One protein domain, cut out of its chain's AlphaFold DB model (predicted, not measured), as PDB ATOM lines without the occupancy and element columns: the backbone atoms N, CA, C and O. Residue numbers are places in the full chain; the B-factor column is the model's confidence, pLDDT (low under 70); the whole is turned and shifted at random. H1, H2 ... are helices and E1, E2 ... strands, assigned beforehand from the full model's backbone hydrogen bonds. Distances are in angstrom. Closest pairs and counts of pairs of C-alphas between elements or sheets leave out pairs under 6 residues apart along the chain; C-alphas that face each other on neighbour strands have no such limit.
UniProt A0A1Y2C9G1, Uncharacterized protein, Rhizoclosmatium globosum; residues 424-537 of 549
ATOM      1  N   VAL A 424      37.965 -39.086  12.830       93.88
ATOM      2  CA  VAL A 424      37.870 -38.501  14.176       93.88
ATOM      3  C   VAL A 424      36.787 -39.226  14.966       93.88
ATOM      4  O   VAL A 424      37.002 -39.544  16.125       93.88
ATOM      5  N   GLN A 425      35.667 -39.566  14.332       93.06
ATOM      6  CA  GLN A 425      34.604 -40.329  14.971       93.06
ATOM      7  C   GLN A 425      35.078 -41.696  15.472       93.06
ATOM      8  O   GLN A 425      34.940 -41.975  16.657       93.06
ATOM      9  N   SER A 426      35.674 -42.519  14.606       92.62
ATOM     10  CA  SER A 426      36.097 -43.873  14.989       92.62
ATOM     11  C   SER A 426      37.195 -43.840  16.053       92.62
ATOM     12  O   SER A 426      37.226 -44.686  16.944       92.62
ATOM     13  N   PHE A 427      38.064 -42.823  16.015       96.31
ATOM     14  CA  PHE A 427      39.003 -42.571  17.102       96.31
ATOM     15  C   PHE A 427      38.268 -42.254  18.411       96.31
ATOM     16  O   PHE A 427      38.519 -42.926  19.408       96.31
ATOM     17  N   LEU A 428      37.336 -41.293  18.415       97.56
ATOM     18  CA  LEU A 428      36.574 -40.926  19.612       97.56
ATOM     19  C   LEU A 428      35.806 -42.120  20.196       97.56
ATOM     20  O   LEU A 428      35.855 -42.326  21.405       97.56
ATOM     21  N   GLU A 429      35.153 -42.916  19.347       95.62
ATOM     22  CA  GLU A 429      34.447 -44.150  19.720       95.62
ATOM     23  C   GLU A 429      35.387 -45.146  20.410       95.62
ATOM     24  O   GLU A 429      35.047 -45.681  21.467       95.62
ATOM     25  N   SER A 430      36.599 -45.336  19.871       94.94
ATOM     26  CA  SER A 430      37.589 -46.256  20.444       94.94
ATOM     27  C   SER A 430      38.081 -45.841  21.836       94.94
ATOM     28  O   SER A 430      38.490 -46.700  22.614       94.94
ATOM     29  N   VAL A 431      38.000 -44.549  22.183       96.75
ATOM     30  CA  VAL A 431      38.510 -44.003  23.453       96.75
ATOM     31  C   VAL A 431      37.415 -43.521  24.412       96.75
ATOM     32  O   VAL A 431      37.734 -42.947  25.454       96.75
ATOM     33  N   VAL A 432      36.131 -43.790  24.136       97.31
ATOM     34  CA  VAL A 432      34.997 -43.415  25.011       97.31
ATOM     35  C   VAL A 432      35.211 -43.773  26.492       97.31
ATOM     36  O   VAL A 432      34.900 -42.922  27.331       97.31
ATOM     37  N   PRO A 433      35.751 -44.955  26.868       95.94
ATOM     38  CA  PRO A 433      36.012 -45.270  28.276       95.94
ATOM     39  C   PRO A 433      36.917 -44.235  28.962       95.94
ATOM     40  O   PRO A 433      36.600 -43.763  30.055       95.94
ATOM     41  N   VAL A 434      37.985 -43.809  28.280       97.19
ATOM     42  CA  VAL A 434      38.938 -42.796  28.766       97.19
ATOM     43  C   VAL A 434      38.256 -41.435  28.895       97.19
ATOM     44  O   VAL A 434      38.400 -40.757  29.915       97.19
ATOM     45  N   LEU A 435      37.469 -41.048  27.888       98.12
ATOM     46  CA  LEU A 435      36.744 -39.774  27.862       98.12
ATOM     47  C   LEU A 435      35.693 -39.677  28.976       98.12
ATOM     48  O   LEU A 435      35.572 -38.641  29.632       98.12
ATOM     49  N   ASN A 436      34.962 -40.762  29.233       97.81
ATOM     50  CA  ASN A 436      33.983 -40.831  30.314       97.81
ATOM     51  C   ASN A 436      34.636 -40.753  31.695       97.81
ATOM     52  O   ASN A 436      34.096 -40.096  32.586       97.81
ATOM     53  N   ASP A 437      35.802 -41.375  31.887       96.50
ATOM     54  CA  ASP A 437      36.548 -41.232  33.136       96.50
ATOM     55  C   ASP A 437      37.047 -39.787  33.338       96.50
ATOM     56  O   ASP A 437      36.883 -39.235  34.430       96.50
ATOM     57  N   ARG A 438      37.537 -39.123  32.278       97.56
ATOM     58  CA  ARG A 438      37.921 -37.696  32.317       97.56
ATOM     59  C   ARG A 438      36.742 -36.793  32.697       97.56
ATOM     60  O   ARG A 438      36.872 -35.955  33.591       97.56
ATOM     61  N   LEU A 439      35.569 -36.990  32.086       98.06
ATOM     62  CA  LEU A 439      34.355 -36.237  32.430       98.06
ATOM     63  C   LEU A 439      33.913 -36.489  33.876       98.06
ATOM     64  O   LEU A 439      33.602 -35.536  34.592       98.06
ATOM     65  N   ARG A 440      33.929 -37.746  34.333       96.88
ATOM     66  CA  ARG A 440      33.551 -38.127  35.704       96.88
ATOM     67  C   ARG A 440      34.422 -37.439  36.757       96.88
ATOM     68  O   ARG A 440      33.906 -37.054  37.803       96.88
ATOM     69  N   ARG A 441      35.724 -37.286  36.495       95.56
ATOM     70  CA  ARG A 441      36.679 -36.607  37.391       95.56
ATOM     71  C   ARG A 441      36.602 -35.077  37.309       95.56
ATOM     72  O   ARG A 441      37.165 -34.392  38.158       95.56
ATOM     73  N   SER A 442      35.906 -34.525  36.315       96.81
ATOM     74  CA  SER A 442      35.781 -33.080  36.132       96.81
ATOM     75  C   SER A 442      34.786 -32.457  37.110       96.81
ATOM     76  O   SER A 442      33.595 -32.770  37.091       96.81
ATOM     77  N   LEU A 443      35.237 -31.477  37.897       95.31
ATOM     78  CA  LEU A 443      34.343 -30.678  38.745       95.31
ATOM     79  C   LEU A 443      33.271 -29.947  37.920       95.31
ATOM     80  O   LEU A 443      32.110 -29.906  38.315       95.31
ATOM     81  N   THR A 444      33.648 -29.425  36.752       96.19
ATOM     82  CA  THR A 444      32.768 -28.608  35.903       96.19
ATOM     83  C   THR A 444      31.835 -29.447  35.030       96.19
ATOM     84  O   THR A 444      30.683 -29.069  34.823       96.19
ATOM     85  N   PHE A 445      32.309 -30.581  34.498       97.75
ATOM     86  CA  PHE A 445      31.593 -31.337  33.460       97.75
ATOM     87  C   PHE A 445      31.017 -32.686  33.921       97.75
ATOM     88  O   PHE A 445      30.324 -33.335  33.143       97.75
ATOM     89  N   SER A 446      31.193 -33.089  35.183       97.00
ATOM     90  CA  SER A 446      30.696 -34.382  35.702       97.00
ATOM     91  C   SER A 446      29.171 -34.551  35.714       97.00
ATOM     92  O   SER A 446      28.689 -35.662  35.919       97.00
ATOM     93  N   ARG A 447      28.393 -33.479  35.511       96.75
ATOM     94  CA  ARG A 447      26.913 -33.510  35.548       96.75
ATOM     95  C   ARG A 447      26.244 -32.791  34.377       96.75
ATOM     96  O   ARG A 447      25.027 -32.629  34.357       96.75
ATOM     97  N   VAL A 448      27.016 -32.319  33.399       96.31
ATOM     98  CA  VAL A 448      26.446 -31.512  32.314       96.31
ATOM     99  C   VAL A 448      25.714 -32.376  31.295       96.31
ATOM    100  O   VAL A 448      26.038 -33.544  31.099       96.31
ATOM    101  N   THR A 449      24.757 -31.765  30.603       98.12
ATOM    102  CA  THR A 449      24.102 -32.348  29.432       98.12
ATOM    103  C   THR A 449      24.110 -31.321  28.312       98.12
ATOM    104  O   THR A 449      23.683 -30.189  28.531       98.12
ATOM    105  N   PHE A 450      24.669 -31.679  27.159       98.31
ATOM    106  CA  PHE A 450      24.670 -30.869  25.937       98.31
ATOM    107  C   PHE A 450      25.239 -31.676  24.764       98.31
ATOM    108  O   PHE A 450      25.883 -32.707  24.962       98.31
ATOM    109  N   THR A 451      25.027 -31.169  23.554       98.56
ATOM    110  CA  THR A 451      25.491 -31.785  22.312       98.56
ATOM    111  C   THR A 451      26.384 -30.806  21.561       98.56
ATOM    112  O   THR A 451      26.063 -29.619  21.484       98.56
ATOM    113  N   PHE A 452      27.493 -31.280  20.999       98.50
ATOM    114  CA  PHE A 452      28.364 -30.447  20.175       98.50
ATOM    115  C   PHE A 452      29.082 -31.242  19.084       98.50
ATOM    116  O   PHE A 452      29.261 -32.448  19.210       98.50
ATOM    117  N   SER A 453      29.508 -30.562  18.021       98.19
ATOM    118  CA  SER A 453      30.268 -31.163  16.923       98.19
ATOM    119  C   SER A 453      31.715 -30.669  16.866       98.19
ATOM    120  O   SER A 453      31.997 -29.509  17.176       98.19
ATOM    121  N   ILE A 454      32.628 -31.552  16.449       97.69
ATOM    122  CA  ILE A 454      34.017 -31.218  16.101       97.69
ATOM    123  C   ILE A 454      34.134 -31.219  14.578       97.69
ATOM    124  O   ILE A 454      34.115 -32.280  13.962       97.69
ATOM    125  N   THR A 455      34.283 -30.048  13.965       95.75
ATOM    126  CA  THR A 455      34.272 -29.876  12.503       95.75
ATOM    127  C   THR A 455      35.567 -29.240  11.980       95.75
ATOM    128  O   THR A 455      36.390 -28.736  12.743       95.75
ATOM    129  N   LYS A 456      35.768 -29.278  10.659       92.69
ATOM    130  CA  LYS A 456      36.855 -28.583   9.944       92.69
ATOM    131  C   LYS A 456      36.439 -27.218   9.385       92.69
ATOM    132  O   LYS A 456      37.263 -26.506   8.819       92.69
ATOM    133  N   SER A 457      35.155 -26.878   9.475       87.38
ATOM    134  CA  SER A 457      34.577 -25.670   8.885       87.38
ATOM    135  C   SER A 457      33.450 -25.141   9.764       87.38
ATOM    136  O   SER A 457      32.690 -25.911  10.342       87.38
ATOM    137  N   ASP A 458      33.327 -23.823   9.828       86.69
ATOM    138  CA  ASP A 458      32.201 -23.090  10.413       86.69
ATOM    139  C   ASP A 458      30.971 -22.994   9.519       86.69
ATOM    140  O   ASP A 458      29.941 -22.480   9.939       86.69
ATOM    141  N   TYR A 459      31.064 -23.523   8.304       92.25
ATOM    142  CA  TYR A 459      29.959 -23.596   7.369       92.25
ATOM    143  C   TYR A 459      29.463 -25.033   7.206       92.25
ATOM    144  O   TYR A 459      28.275 -25.310   7.367       92.25
ATOM    145  N   ASN A 460      30.374 -25.964   6.906       93.81
ATOM    146  CA  ASN A 460      30.047 -27.364   6.648       93.81
ATOM    147  C   ASN A 460      30.363 -28.237   7.870       93.81
ATOM    148  O   ASN A 460      31.508 -28.297   8.312       93.81
ATOM    149  N   ALA A 461      29.355 -28.950   8.369       94.94
ATOM    150  CA  ALA A 461      29.477 -29.937   9.439       94.94
ATOM    151  C   ALA A 461      29.227 -31.376   8.946       94.94
ATOM    152  O   ALA A 461      29.277 -32.316   9.734       94.94
ATOM    153  N   GLY A 462      28.949 -31.583   7.658       94.81
ATOM    154  CA  GLY A 462      28.698 -32.911   7.109       94.81
ATOM    155  C   GLY A 462      29.900 -33.843   7.265       94.81
ATOM    156  O   GLY A 462      31.032 -33.475   6.953       94.81
ATOM    157  N   GLY A 463      29.649 -35.056   7.755       93.12
ATOM    158  CA  GLY A 463      30.675 -36.046   8.086       93.12
ATOM    159  C   GLY A 463      31.404 -35.796   9.411       93.12
ATOM    160  O   GLY A 463      32.211 -36.631   9.815       93.12
ATOM    161  N   ALA A 464      31.147 -34.679  10.099       95.94
ATOM    162  CA  ALA A 464      31.732 -34.410  11.407       95.94
ATOM    163  C   ALA A 464      31.035 -35.232  12.508       95.94
ATOM    164  O   ALA A 464      29.823 -35.464  12.425       95.94
ATOM    165  N   PRO A 465      31.759 -35.645  13.565       97.50
ATOM    166  CA  PRO A 465      31.143 -36.256  14.734       97.50
ATOM    167  C   PRO A 465      30.266 -35.243  15.480       97.50
ATOM    168  O   PRO A 465      30.677 -34.103  15.723       97.50
ATOM    169  N   LEU A 466      29.080 -35.683  15.890       98.12
ATOM    170  CA  LEU A 466      28.169 -35.015  16.811       98.12
ATOM    171  C   LEU A 466      28.182 -35.782  18.135       98.12
ATOM    172  O   LEU A 466      27.709 -36.911  18.226       98.12
ATOM    173  N   ILE A 467      28.747 -35.170  19.167       98.62
ATOM    174  CA  ILE A 467      28.961 -35.782  20.475       98.62
ATOM    175  C   ILE A 467      27.838 -35.334  21.402       98.62
ATOM    176  O   ILE A 467      27.677 -34.137  21.659       98.62
ATOM    177  N   LYS A 468      27.089 -36.292  21.949       98.56
ATOM    178  CA  LYS A 468      26.054 -36.039  22.954       98.56
ATOM    179  C   LYS A 468      26.563 -36.431  24.333       98.56
ATOM    180  O   LYS A 468      26.818 -37.605  24.594       98.56
ATOM    181  N   ILE A 469      26.657 -35.462  25.237       98.69
ATOM    182  CA  ILE A 469      26.965 -35.693  26.650       98.69
ATOM    183  C   ILE A 469      25.667 -35.611  27.452       98.69
ATOM    184  O   ILE A 469      24.924 -34.637  27.330       98.69
ATOM    185  N   VAL A 470      25.402 -36.612  28.291       98.50
ATOM    186  CA  VAL A 470      24.270 -36.670  29.225       98.50
ATOM    187  C   VAL A 470      24.804 -36.969  30.620       98.50
ATOM    188  O   VAL A 470      25.456 -37.989  30.829       98.50
ATOM    189  N   GLN A 471      24.527 -36.079  31.574       97.56
ATOM    190  CA  GLN A 471      24.966 -36.197  32.973       97.56
ATOM    191  C   GLN A 471      26.466 -36.538  33.107       97.56
ATOM    192  O   GLN A 471      26.846 -37.453  33.834       97.56
ATOM    193  N   GLY A 472      27.315 -35.824  32.359       97.38
ATOM    194  CA  GLY A 472      28.770 -36.009  32.379       97.38
ATOM    195  C   GLY A 472      29.269 -37.318  31.767       97.38
ATOM    196  O   GLY A 472      30.372 -37.752  32.081       97.38
ATOM    197  N   LYS A 473      28.480 -37.961  30.900       98.19
ATOM    198  CA  LYS A 473      28.890 -39.145  30.134       98.19
ATOM    199  C   LYS A 473      28.578 -38.965  28.657       98.19
ATOM    200  O   LYS A 473      27.519 -38.445  28.316       98.19
ATOM    201  N   ILE A 474      29.468 -39.418  27.785       98.50
ATOM    202  CA  ILE A 474      29.207 -39.538  26.350       98.50
ATOM    203  C   ILE A 474      28.123 -40.602  26.165       98.50
ATOM    204  O   ILE A 474      28.333 -41.773  26.477       98.50
ATOM    205  N   ALA A 475      26.955 -40.165  25.700       98.31
ATOM    206  CA  ALA A 475      25.794 -41.003  25.437       98.31
ATOM    207  C   ALA A 475      25.765 -41.500  23.985       98.31
ATOM    208  O   ALA A 475      25.357 -42.631  23.745       98.31
ATOM    209  N   SER A 476      26.198 -40.670  23.032       98.12
ATOM    210  CA  SER A 476      26.371 -41.051  21.627       98.12
ATOM    211  C   SER A 476      27.447 -40.206  20.948       98.12
ATOM    212  O   SER A 476      27.765 -39.093  21.389       98.12
ATOM    213  N   ILE A 477      28.008 -40.764  19.877       98.31
ATOM    214  CA  ILE A 477      28.850 -40.075  18.904       98.31
ATOM    215  C   ILE A 477      28.266 -40.437  17.540       98.31
ATOM    216  O   ILE A 477      28.416 -41.564  17.085       98.31
ATOM    217  N   ASP A 478      27.560 -39.497  16.926       96.81
ATOM    218  CA  ASP A 478      26.833 -39.723  15.677       96.81
ATOM    219  C   ASP A 478      27.554 -39.039  14.507       96.81
ATOM    220  O   ASP A 478      28.159 -37.980  14.677       96.81
ATOM    221  N   THR A 479      27.484 -39.605  13.301       96.50
ATOM    222  CA  THR A 479      27.988 -38.933  12.093       96.50
ATOM    223  C   THR A 479      26.936 -37.971  11.561       96.50
ATOM    224  O   THR A 479      25.825 -38.389  11.228       96.50
ATOM    225  N   LEU A 480      27.277 -36.693  11.399       96.62
ATOM    226  CA  LEU A 480      26.383 -35.762  10.712       96.62
ATOM    227  C   LEU A 480      26.256 -36.132   9.222       96.62
ATOM    228  O   LEU A 480      27.280 -36.355   8.569       96.62
ATOM    229  N   PRO A 481      25.040 -36.154   8.643       96.56
ATOM    230  CA  PRO A 481      24.850 -36.428   7.222       96.56
ATOM    231  C   PRO A 481      25.669 -35.494   6.331       96.56
ATOM    232  O   PRO A 481      25.859 -34.313   6.647       96.56
ATOM    233  N   LEU A 482      26.127 -35.996   5.183       95.06
ATOM    234  CA  LEU A 482      26.806 -35.161   4.190       95.06
ATOM    235  C   LEU A 482      25.913 -33.974   3.785       95.06
ATOM    236  O   LEU A 482      24.706 -34.123   3.620       95.06
ATOM    237  N   GLY A 483      26.514 -32.791   3.643       93.38
ATOM    238  CA  GLY A 483      25.798 -31.548   3.329       93.38
ATOM    239  C   GLY A 483      25.179 -30.825   4.532       93.38
ATOM    240  O   GLY A 483      24.663 -29.722   4.355       93.38
ATOM    241  N   THR A 484      25.254 -31.387   5.747       96.81
ATOM    242  CA  THR A 484      24.808 -30.698   6.971       96.81
ATOM    243  C   THR A 484      25.584 -29.397   7.167       96.81
ATOM    244  O   THR A 484      26.817 -29.396   7.183       96.81
ATOM    245  N   LYS A 485      24.866 -28.288   7.356       97.31
ATOM    246  CA  LYS A 485      25.457 -26.990   7.695       97.31
ATOM    247  C   LYS A 485      25.598 -26.829   9.203       97.31
ATOM    248  O   LYS A 485      24.806 -27.385   9.964       97.31
ATOM    249  N   VAL A 486      26.570 -26.030   9.631       96.06
ATOM    250  CA  VAL A 486      26.752 -25.680  11.049       96.06
ATOM    251  C   VAL A 486      25.508 -24.995  11.623       96.06
ATOM    252  O   VAL A 486      25.101 -25.337  12.730       96.06
ATOM    253  N   ASP A 487      24.841 -24.127  10.857       96.56
ATOM    254  CA  ASP A 487      23.588 -23.483  11.284       96.56
ATOM    255  C   ASP A 487      22.515 -24.509  11.662       96.56
ATOM    256  O   ASP A 487      21.891 -24.389  12.710       96.56
ATOM    257  N   SER A 488      22.383 -25.592  10.892       96.69
ATOM    258  CA  SER A 488      21.440 -26.670  11.206       96.69
ATOM    259  C   SER A 488      21.801 -27.406  12.500       96.69
ATOM    260  O   SER A 488      20.912 -27.872  13.209       96.69
ATOM    261  N   VAL A 489      23.088 -27.511  12.853       96.56
ATOM    262  CA  VAL A 489      23.500 -28.057  14.160       96.56
ATOM    263  C   VAL A 489      23.022 -27.136  15.286       96.56
ATOM    264  O   VAL A 489      22.504 -27.623  16.290       96.56
ATOM    265  N   ILE A 490      23.152 -25.819  15.104       96.94
ATOM    266  CA  ILE A 490      22.750 -24.799  16.083       96.94
ATOM    267  C   ILE A 490      21.226 -24.746  16.238       96.94
ATOM    268  O   ILE A 490      20.727 -24.757  17.362       96.94
ATOM    269  N   GLU A 491      20.482 -24.750  15.131       97.06
ATOM    270  CA  GLU A 491      19.011 -24.757  15.106       97.06
ATOM    271  C   GLU A 491      18.426 -25.967  15.849       97.06
ATOM    272  O   GLU A 491      17.396 -25.855  16.510       97.06
ATOM    273  N   ASN A 492      19.126 -27.107  15.819       95.81
ATOM    274  CA  ASN A 492      18.766 -28.316  16.567       95.81
ATOM    275  C   ASN A 492      19.294 -28.329  18.020       95.81
ATOM    276  O   ASN A 492      19.308 -29.375  18.673       95.81
ATOM    277  N   GLY A 493      19.742 -27.185  18.546       94.38
ATOM    278  CA  GLY A 493      20.215 -27.026  19.926       94.38
ATOM    279  C   GLY A 493      21.632 -27.550  20.188       94.38
ATOM    280  O   GLY A 493      22.042 -27.663  21.347       94.38
ATOM    281  N   GLY A 494      22.378 -27.889  19.136       96.25
ATOM    282  CA  GLY A 494      23.781 -28.279  19.207       96.25
ATOM    283  C   GLY A 494      24.734 -27.083  19.219       96.25
ATOM    284  O   GLY A 494      24.374 -25.942  18.946       96.25
ATOM    285  N   GLN A 495      25.992 -27.355  19.544       97.81
ATOM    286  CA  GLN A 495      27.096 -26.397  19.458       97.81
ATOM    287  C   GLN A 495      28.198 -26.944  18.547       97.81
ATOM    288  O   GLN A 495      28.131 -28.084  18.089       97.81
ATOM    289  N   PHE A 496      29.236 -26.155  18.281       97.75
ATOM    290  CA  PHE A 496      30.368 -26.628  17.488       97.75
ATOM    291  C   PHE A 496      31.702 -26.038  17.939       97.75
ATOM    292  O   PHE A 496      31.768 -24.976  18.572       97.75
ATOM    293  N   VAL A 497      32.763 -26.744  17.559       97.94
ATOM    294  CA  VAL A 497      34.134 -26.247  17.484       97.94
ATOM    295  C   VAL A 497      34.685 -26.621  16.119       97.94
ATOM    296  O   VAL A 497      34.625 -27.786  15.722       97.94
ATOM    297  N   ALA A 498      35.214 -25.634  15.409       97.25
ATOM    298  CA  ALA A 498      35.898 -25.809  14.141       97.25
ATOM    299  C   ALA A 498      37.417 -25.750  14.345       97.25
ATOM    300  O   ALA A 498      37.914 -24.912  15.099       97.25
ATOM    301  N   PHE A 499      38.142 -26.626  13.652       96.62
ATOM    302  CA  PHE A 499      39.602 -26.683  13.627       96.62
ATOM    303  C   PHE A 499      40.120 -26.479  12.204       96.62
ATOM    304  O   PHE A 499      39.560 -27.022  11.252       96.62
ATOM    305  N   GLN A 500      41.211 -25.731  12.049       92.00
ATOM    306  CA  GLN A 500      41.839 -25.550  10.742       92.00
ATOM    307  C   GLN A 500      42.482 -26.856  10.246       92.00
ATOM    308  O   GLN A 500      43.352 -27.428  10.897       92.00
ATOM    309  N   GLY A 501      42.088 -27.336   9.065       89.44
ATOM    310  CA  GLY A 501      42.698 -28.521   8.453       89.44
ATOM    311  C   GLY A 501      42.623 -29.767   9.347       89.44
ATOM    312  O   GLY A 501      41.541 -30.298   9.593       89.44
ATOM    313  N   ASN A 502      43.782 -30.258   9.798       91.88
ATOM    314  CA  ASN A 502      43.898 -31.436  10.666       91.88
ATOM    315  C   ASN A 502      44.392 -31.095  12.085       91.88
ATOM    316  O   ASN A 502      44.732 -32.012  12.839       91.88
ATOM    317  N   THR A 503      44.384 -29.815  12.486       94.50
ATOM    318  CA  THR A 503      44.961 -29.357  13.766       94.50
ATOM    319  C   THR A 503      44.274 -29.952  14.994       94.50
ATOM    320  O   THR A 503      44.921 -30.090  16.032       94.50
ATOM    321  N   ALA A 504      43.022 -30.412  14.874       96.44
ATOM    322  CA  ALA A 504      42.342 -31.192  15.912       96.44
ATOM    323  C   ALA A 504      43.174 -32.404  16.375       96.44
ATOM    324  O   ALA A 504      43.132 -32.756  17.548       96.44
ATOM    325  N   THR A 505      43.991 -33.002  15.497       95.88
ATOM    326  CA  THR A 505      44.907 -34.111  15.831       95.88
ATOM    327  C   THR A 505      45.871 -33.739  16.957       95.88
ATOM    328  O   THR A 505      46.143 -34.558  17.834       95.88
ATOM    329  N   ARG A 506      46.347 -32.485  16.988       95.81
ATOM    330  CA  ARG A 506      47.234 -31.984  18.050       95.81
ATOM    331  C   ARG A 506      46.541 -32.030  19.411       95.81
ATOM    332  O   ARG A 506      47.180 -32.356  20.404       95.81
ATOM    333  N   MET A 507      45.242 -31.747  19.444       97.31
ATOM    334  CA  MET A 507      44.428 -31.864  20.649       97.31
ATOM    335  C   MET A 507      44.107 -33.311  20.987       97.31
ATOM    336  O   MET A 507      44.360 -33.735  22.104       97.31
ATOM    337  N   LEU A 508      43.616 -34.094  20.030       97.00
ATOM    338  CA  LEU A 508      43.204 -35.483  20.258       97.00
ATOM    339  C   LEU A 508      44.335 -36.350  20.842       97.00
ATOM    340  O   LEU A 508      44.077 -37.257  21.635       97.00
ATOM    341  N   LEU A 509      45.589 -36.027  20.514       95.06
ATOM    342  CA  LEU A 509      46.786 -36.688  21.040       95.06
ATOM    343  C   LEU A 509      47.410 -35.978  22.251       95.06
ATOM    344  O   LEU A 509      48.485 -36.371  22.683       95.06
ATOM    345  N   GLY A 510      46.783 -34.941  22.807       94.56
ATOM    346  CA  GLY A 510      47.272 -34.219  23.986       94.56
ATOM    347  C   GLY A 510      48.560 -33.424  23.757       94.56
ATOM    348  O   GLY A 510      49.247 -33.074  24.711       94.56
ATOM    349  N   TYR A 511      48.915 -33.125  22.506       94.00
ATOM    350  CA  TYR A 511      50.076 -32.291  22.185       94.00
ATOM    351  C   TYR A 511      49.811 -30.801  22.462       94.00
ATOM    352  O   TYR A 511      50.706 -30.056  22.878       94.00
ATOM    353  N   ARG A 512      48.571 -30.359  22.236       95.56
ATOM    354  CA  ARG A 512      48.067 -29.022  22.579       95.56
ATOM    355  C   ARG A 512      46.665 -29.119  23.159       95.56
ATOM    356  O   ARG A 512      45.936 -30.034  22.810       95.56
ATOM    357  N   THR A 513      46.257 -28.173  23.989       97.81
ATOM    358  CA  THR A 513      44.851 -28.074  24.414       97.81
ATOM    359  C   THR A 513      44.007 -27.374  23.339       97.81
ATOM    360  O   THR A 513      44.540 -26.664  22.479       97.81
ATOM    361  N   ALA A 514      42.681 -27.536  23.364       98.19
ATOM    362  CA  ALA A 514      41.785 -26.787  22.482       98.19
ATOM    363  C   ALA A 514      41.898 -25.276  22.736       98.19
ATOM    364  O   ALA A 514      41.847 -24.483  21.794       98.19
ATOM    365  N   SER A 515      42.104 -24.875  23.995       98.31
ATOM    366  CA  SER A 515      42.369 -23.479  24.352       98.31
ATOM    367  C   SER A 515      43.679 -22.951  23.759       98.31
ATOM    368  O   SER A 515      43.676 -21.855  23.199       98.31
ATOM    369  N   GLU A 516      44.779 -23.714  23.815       97.88
ATOM    370  CA  GLU A 516      46.051 -23.336  23.171       97.88
ATOM    371  C   GLU A 516      45.869 -23.185  21.648       97.88
ATOM    372  O   GLU A 516      46.325 -22.204  21.060       97.88
ATOM    373  N   LEU A 517      45.148 -24.112  21.006       97.75
ATOM    374  CA  LEU A 517      44.853 -24.032  19.571       97.75
ATOM    375  C   LEU A 517      43.969 -22.825  19.229       97.75
ATOM    376  O   LEU A 517      44.203 -22.166  18.219       97.75
ATOM    377  N   LYS A 518      43.000 -22.482  20.084       97.38
ATOM    378  CA  LYS A 518      42.173 -21.283  19.904       97.38
ATOM    379  C   LYS A 518      43.002 -20.003  19.963       97.38
ATOM    380  O   LYS A 518      42.815 -19.126  19.125       97.38
ATOM    381  N   VAL A 519      43.916 -19.893  20.928       97.25
ATOM    382  CA  VAL A 519      44.815 -18.731  21.054       97.25
ATOM    383  C   VAL A 519      45.686 -18.570  19.806       97.25
ATOM    384  O   VAL A 519      45.899 -17.449  19.356       97.25
ATOM    385  N   ASN A 520      46.112 -19.679  19.200       94.88
ATOM    386  CA  ASN A 520      46.911 -19.674  17.972       94.88
ATOM    387  C   ASN A 520      46.089 -19.439  16.689       94.88
ATOM    388  O   ASN A 520      46.662 -19.392  15.605       94.88
ATOM    389  N   GLY A 521      44.761 -19.309  16.789       95.06
ATOM    390  CA  GLY A 521      43.862 -19.174  15.638       95.06
ATOM    391  C   GLY A 521      43.536 -20.491  14.923       95.06
ATOM    392  O   GLY A 521      42.784 -20.483  13.951       95.06
ATOM    393  N   ASP A 522      44.035 -21.626  15.415       95.75
ATOM    394  CA  ASP A 522      43.829 -22.959  14.835       95.75
ATOM    395  C   ASP A 522      42.464 -23.573  15.199       95.75
ATOM    396  O   ASP A 522      42.067 -24.574  14.595       95.75
ATOM    397  N   ALA A 523      41.753 -22.998  16.177       97.12
ATOM    398  CA  ALA A 523      40.432 -23.443  16.621       97.12
ATOM    399  C   ALA A 523      39.500 -22.270  16.965       97.12
ATOM    400  O   ALA A 523      39.930 -21.244  17.486       97.12
ATOM    401  N   TYR A 524      38.199 -22.426  16.726       95.12
ATOM    402  CA  TYR A 524      37.183 -21.434  17.092       95.12
ATOM    403  C   TYR A 524      35.804 -22.087  17.241       95.12
ATOM    404  O   TYR A 524      35.582 -23.214  16.807       95.12
ATOM    405  N   GLY A 525      34.875 -21.409  17.915       95.12
ATOM    406  CA  GLY A 525      33.549 -21.948  18.228       95.12
ATOM    407  C   GLY A 525      33.103 -21.600  19.645       95.12
ATOM    408  O   GLY A 525      33.590 -20.643  20.258       95.12
ATOM    409  N   TYR A 526      32.168 -22.384  20.178       97.44
ATOM    410  CA  TYR A 526      31.522 -22.093  21.456       97.44
ATOM    411  C   TYR A 526      32.501 -22.248  22.638       97.44
ATOM    412  O   TYR A 526      33.099 -23.316  22.790       97.44
ATOM    413  N   PRO A 527      32.629 -21.247  23.540       96.62
ATOM    414  CA  PRO A 527      33.572 -21.301  24.663       96.62
ATOM    415  C   PRO A 527      33.432 -22.549  25.541       96.62
ATOM    416  O   PRO A 527      34.429 -23.188  25.857       96.62
ATOM    417  N   LYS A 528      32.195 -22.957  25.860       96.88
ATOM    418  CA  LYS A 528      31.919 -24.175  26.639       96.88
ATOM    419  C   LYS A 528      32.474 -25.438  25.968       96.88
ATOM    420  O   LYS A 528      32.958 -26.327  26.662       96.88
ATOM    421  N   CYS A 529      32.408 -25.511  24.638       98.00
ATOM    422  CA  CYS A 529      32.914 -26.654  23.884       98.00
ATOM    423  C   CYS A 529      34.448 -26.686  23.862       98.00
ATOM    424  O   CYS A 529      35.038 -27.747  24.005       98.00
ATOM    425  N   ILE A 530      35.107 -25.529  23.771       98.12
ATOM    426  CA  ILE A 530      36.569 -25.450  23.920       98.12
ATOM    427  C   ILE A 530      36.988 -25.956  25.308       98.12
ATOM    428  O   ILE A 530      37.856 -26.814  25.419       98.12
ATOM    429  N   THR A 531      36.312 -25.507  26.369       97.81
ATOM    430  CA  THR A 531      36.653 -25.918  27.738       97.81
ATOM    431  C   THR A 531      36.362 -27.399  28.011       97.81
ATOM    432  O   THR A 531      37.135 -28.037  28.722       97.81
ATOM    433  N   VAL A 532      35.286 -27.986  27.458       98.44
ATOM    434  CA  VAL A 532      35.068 -29.439  27.607       98.44
ATOM    435  C   VAL A 532      36.135 -30.233  26.859       98.44
ATOM    436  O   VAL A 532      36.548 -31.284  27.335       98.44
ATOM    437  N   LEU A 533      36.598 -29.741  25.707       98.56
ATOM    438  CA  LEU A 533      37.628 -30.415  24.927       98.56
ATOM    439  C   LEU A 533      38.969 -30.447  25.664       98.56
ATOM    440  O   LEU A 533      39.633 -31.472  25.610       98.56
ATOM    441  N   ASP A 534      39.318 -29.412  26.431       98.38
ATOM    442  CA  ASP A 534      40.508 -29.437  27.299       98.38
ATOM    443  C   ASP A 534      40.403 -30.489  28.418       98.38
ATOM    444  O   ASP A 534      41.411 -31.048  28.847       98.38
ATOM    445  N   VAL A 535      39.185 -30.784  28.889       97.88
ATOM    446  CA  VAL A 535      38.931 -31.863  29.861       97.88
ATOM    447  C   VAL A 535      38.995 -33.230  29.189       97.88
ATOM    448  O   VAL A 535      39.558 -34.167  29.748       97.88
ATOM    449  N   LEU A 536      38.408 -33.355  28.000       98.06
ATOM    450  CA  LEU A 536      38.392 -34.596  27.231       98.06
ATOM    451  C   LEU A 536      39.773 -34.949  26.680       98.06
ATOM    452  O   LEU A 536      40.072 -36.131  26.559       98.06
ATOM    453  N   PHE A 537      40.599 -33.954  26.371       97.75
ATOM    454  CA  PHE A 537      41.905 -34.082  25.732       97.75
ATOM    455  C   PHE A 537      42.918 -33.128  26.384       97.75
ATOM    456  O   PHE A 537      43.322 -32.130  25.780       97.75
TER     457      PHE A 537
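What this domain is: This is residues 424 to 537 of the 549 residues of an uncharacterized protein of Rhizoclosmatium globosum (UniProt A0A1Y2C9G1). One strongly twisted sheet of five strands has H1, H2 and H6 over one face and H3 alone over the opposite face. H5 sits on the first face's side, beside the strands near E5, and H4 touches H5 at a corner. The printed part has 114 residues with six named helices and five named strands, along the chain H1 H2 E1 E2 E3 H3 E4 H4 H5 E5 H6; the class is mixed, helices and strands. The mixed sheet runs E3 E2 E1 E4 E5, with E1 and E4 parallel and the other neighbours antiparallel. The whole is compact, with a radius of gyration of the C-alphas of 12.8 A and spans of 35 by 29 by 24 A.

Where its parts are: Begin with the sheet: find C-alpha 450 at (24.670, -30.869, 25.937), where E1, residues 450 to 455, starts its 16.5 A. E2 is residues 465 to 470, 16.0 A, E3 residues 473 to 479, 18.1 A, E4 residues 495 to 499, 13.8 A, and E5 residues 523 to 525. H1, residues 424 to 430, starts at C-alpha 424 (37.870, -38.501, 14.176); H2 is residues 432 to 441, 14.2 A. H3 is residues 486 to 491, H4 residues 504 to 508 and H5 residues 514 to 519. H6, residues 527 to 536, runs 14.4 A to C-alpha 536 at (38.392, -34.596, 27.231).

How they stand to each other: E1, E2 and E3 form a meander, each strand the antiparallel neighbour of the one before; look for N 452 and O 467 at 2.9 A, and N 468 and O 476 at 2.9 A. Beside E1, N 453 and O 495 of E4 are 2.8 A apart; beside E4, N 498 and O 524 of E5 are 2.8 A apart. E3, H3 and E4 make a split strand-helix-strand unit, two strands running the same way with E2 and E1 between them, and its crossover is right-handed. H3 has a height over the sheet of 9.1 A; its closest C-alphas to E4 are Val 489 and Gln 495, 6.6 A. On the opposite face H6 stands up from the sheet over E4, with C-alphas 529 and 497 closest at 6.5 A. H1 runs along the strands, closest to E2 at C-alphas 425 and 465, 5.4 A. H2 is closest to E3 at C-alphas 436 and 473, 5.4 A. H2 and H6 touch at C-alphas 435 and 536, 5.5 A, at 71 degrees, only just about perpendicular. H5 and H6 touch at C-alphas 514 and 530, 5.6 A, a steep tilt of 48 degrees, opposite ways. H4 only grazes the sheet and only just touches H5, with 3 pairs of C-alphas within 8 A, only at the corner. In each of the six helices every O i to N i+4 pair is within hydrogen-bond range.

The domain as a whole: The C-alphas farthest apart, of Leu 443 and Gly 483, are 36.4 A apart. The printed part has no cut, no link is long, and no printed residue is under 70 in pLDDT.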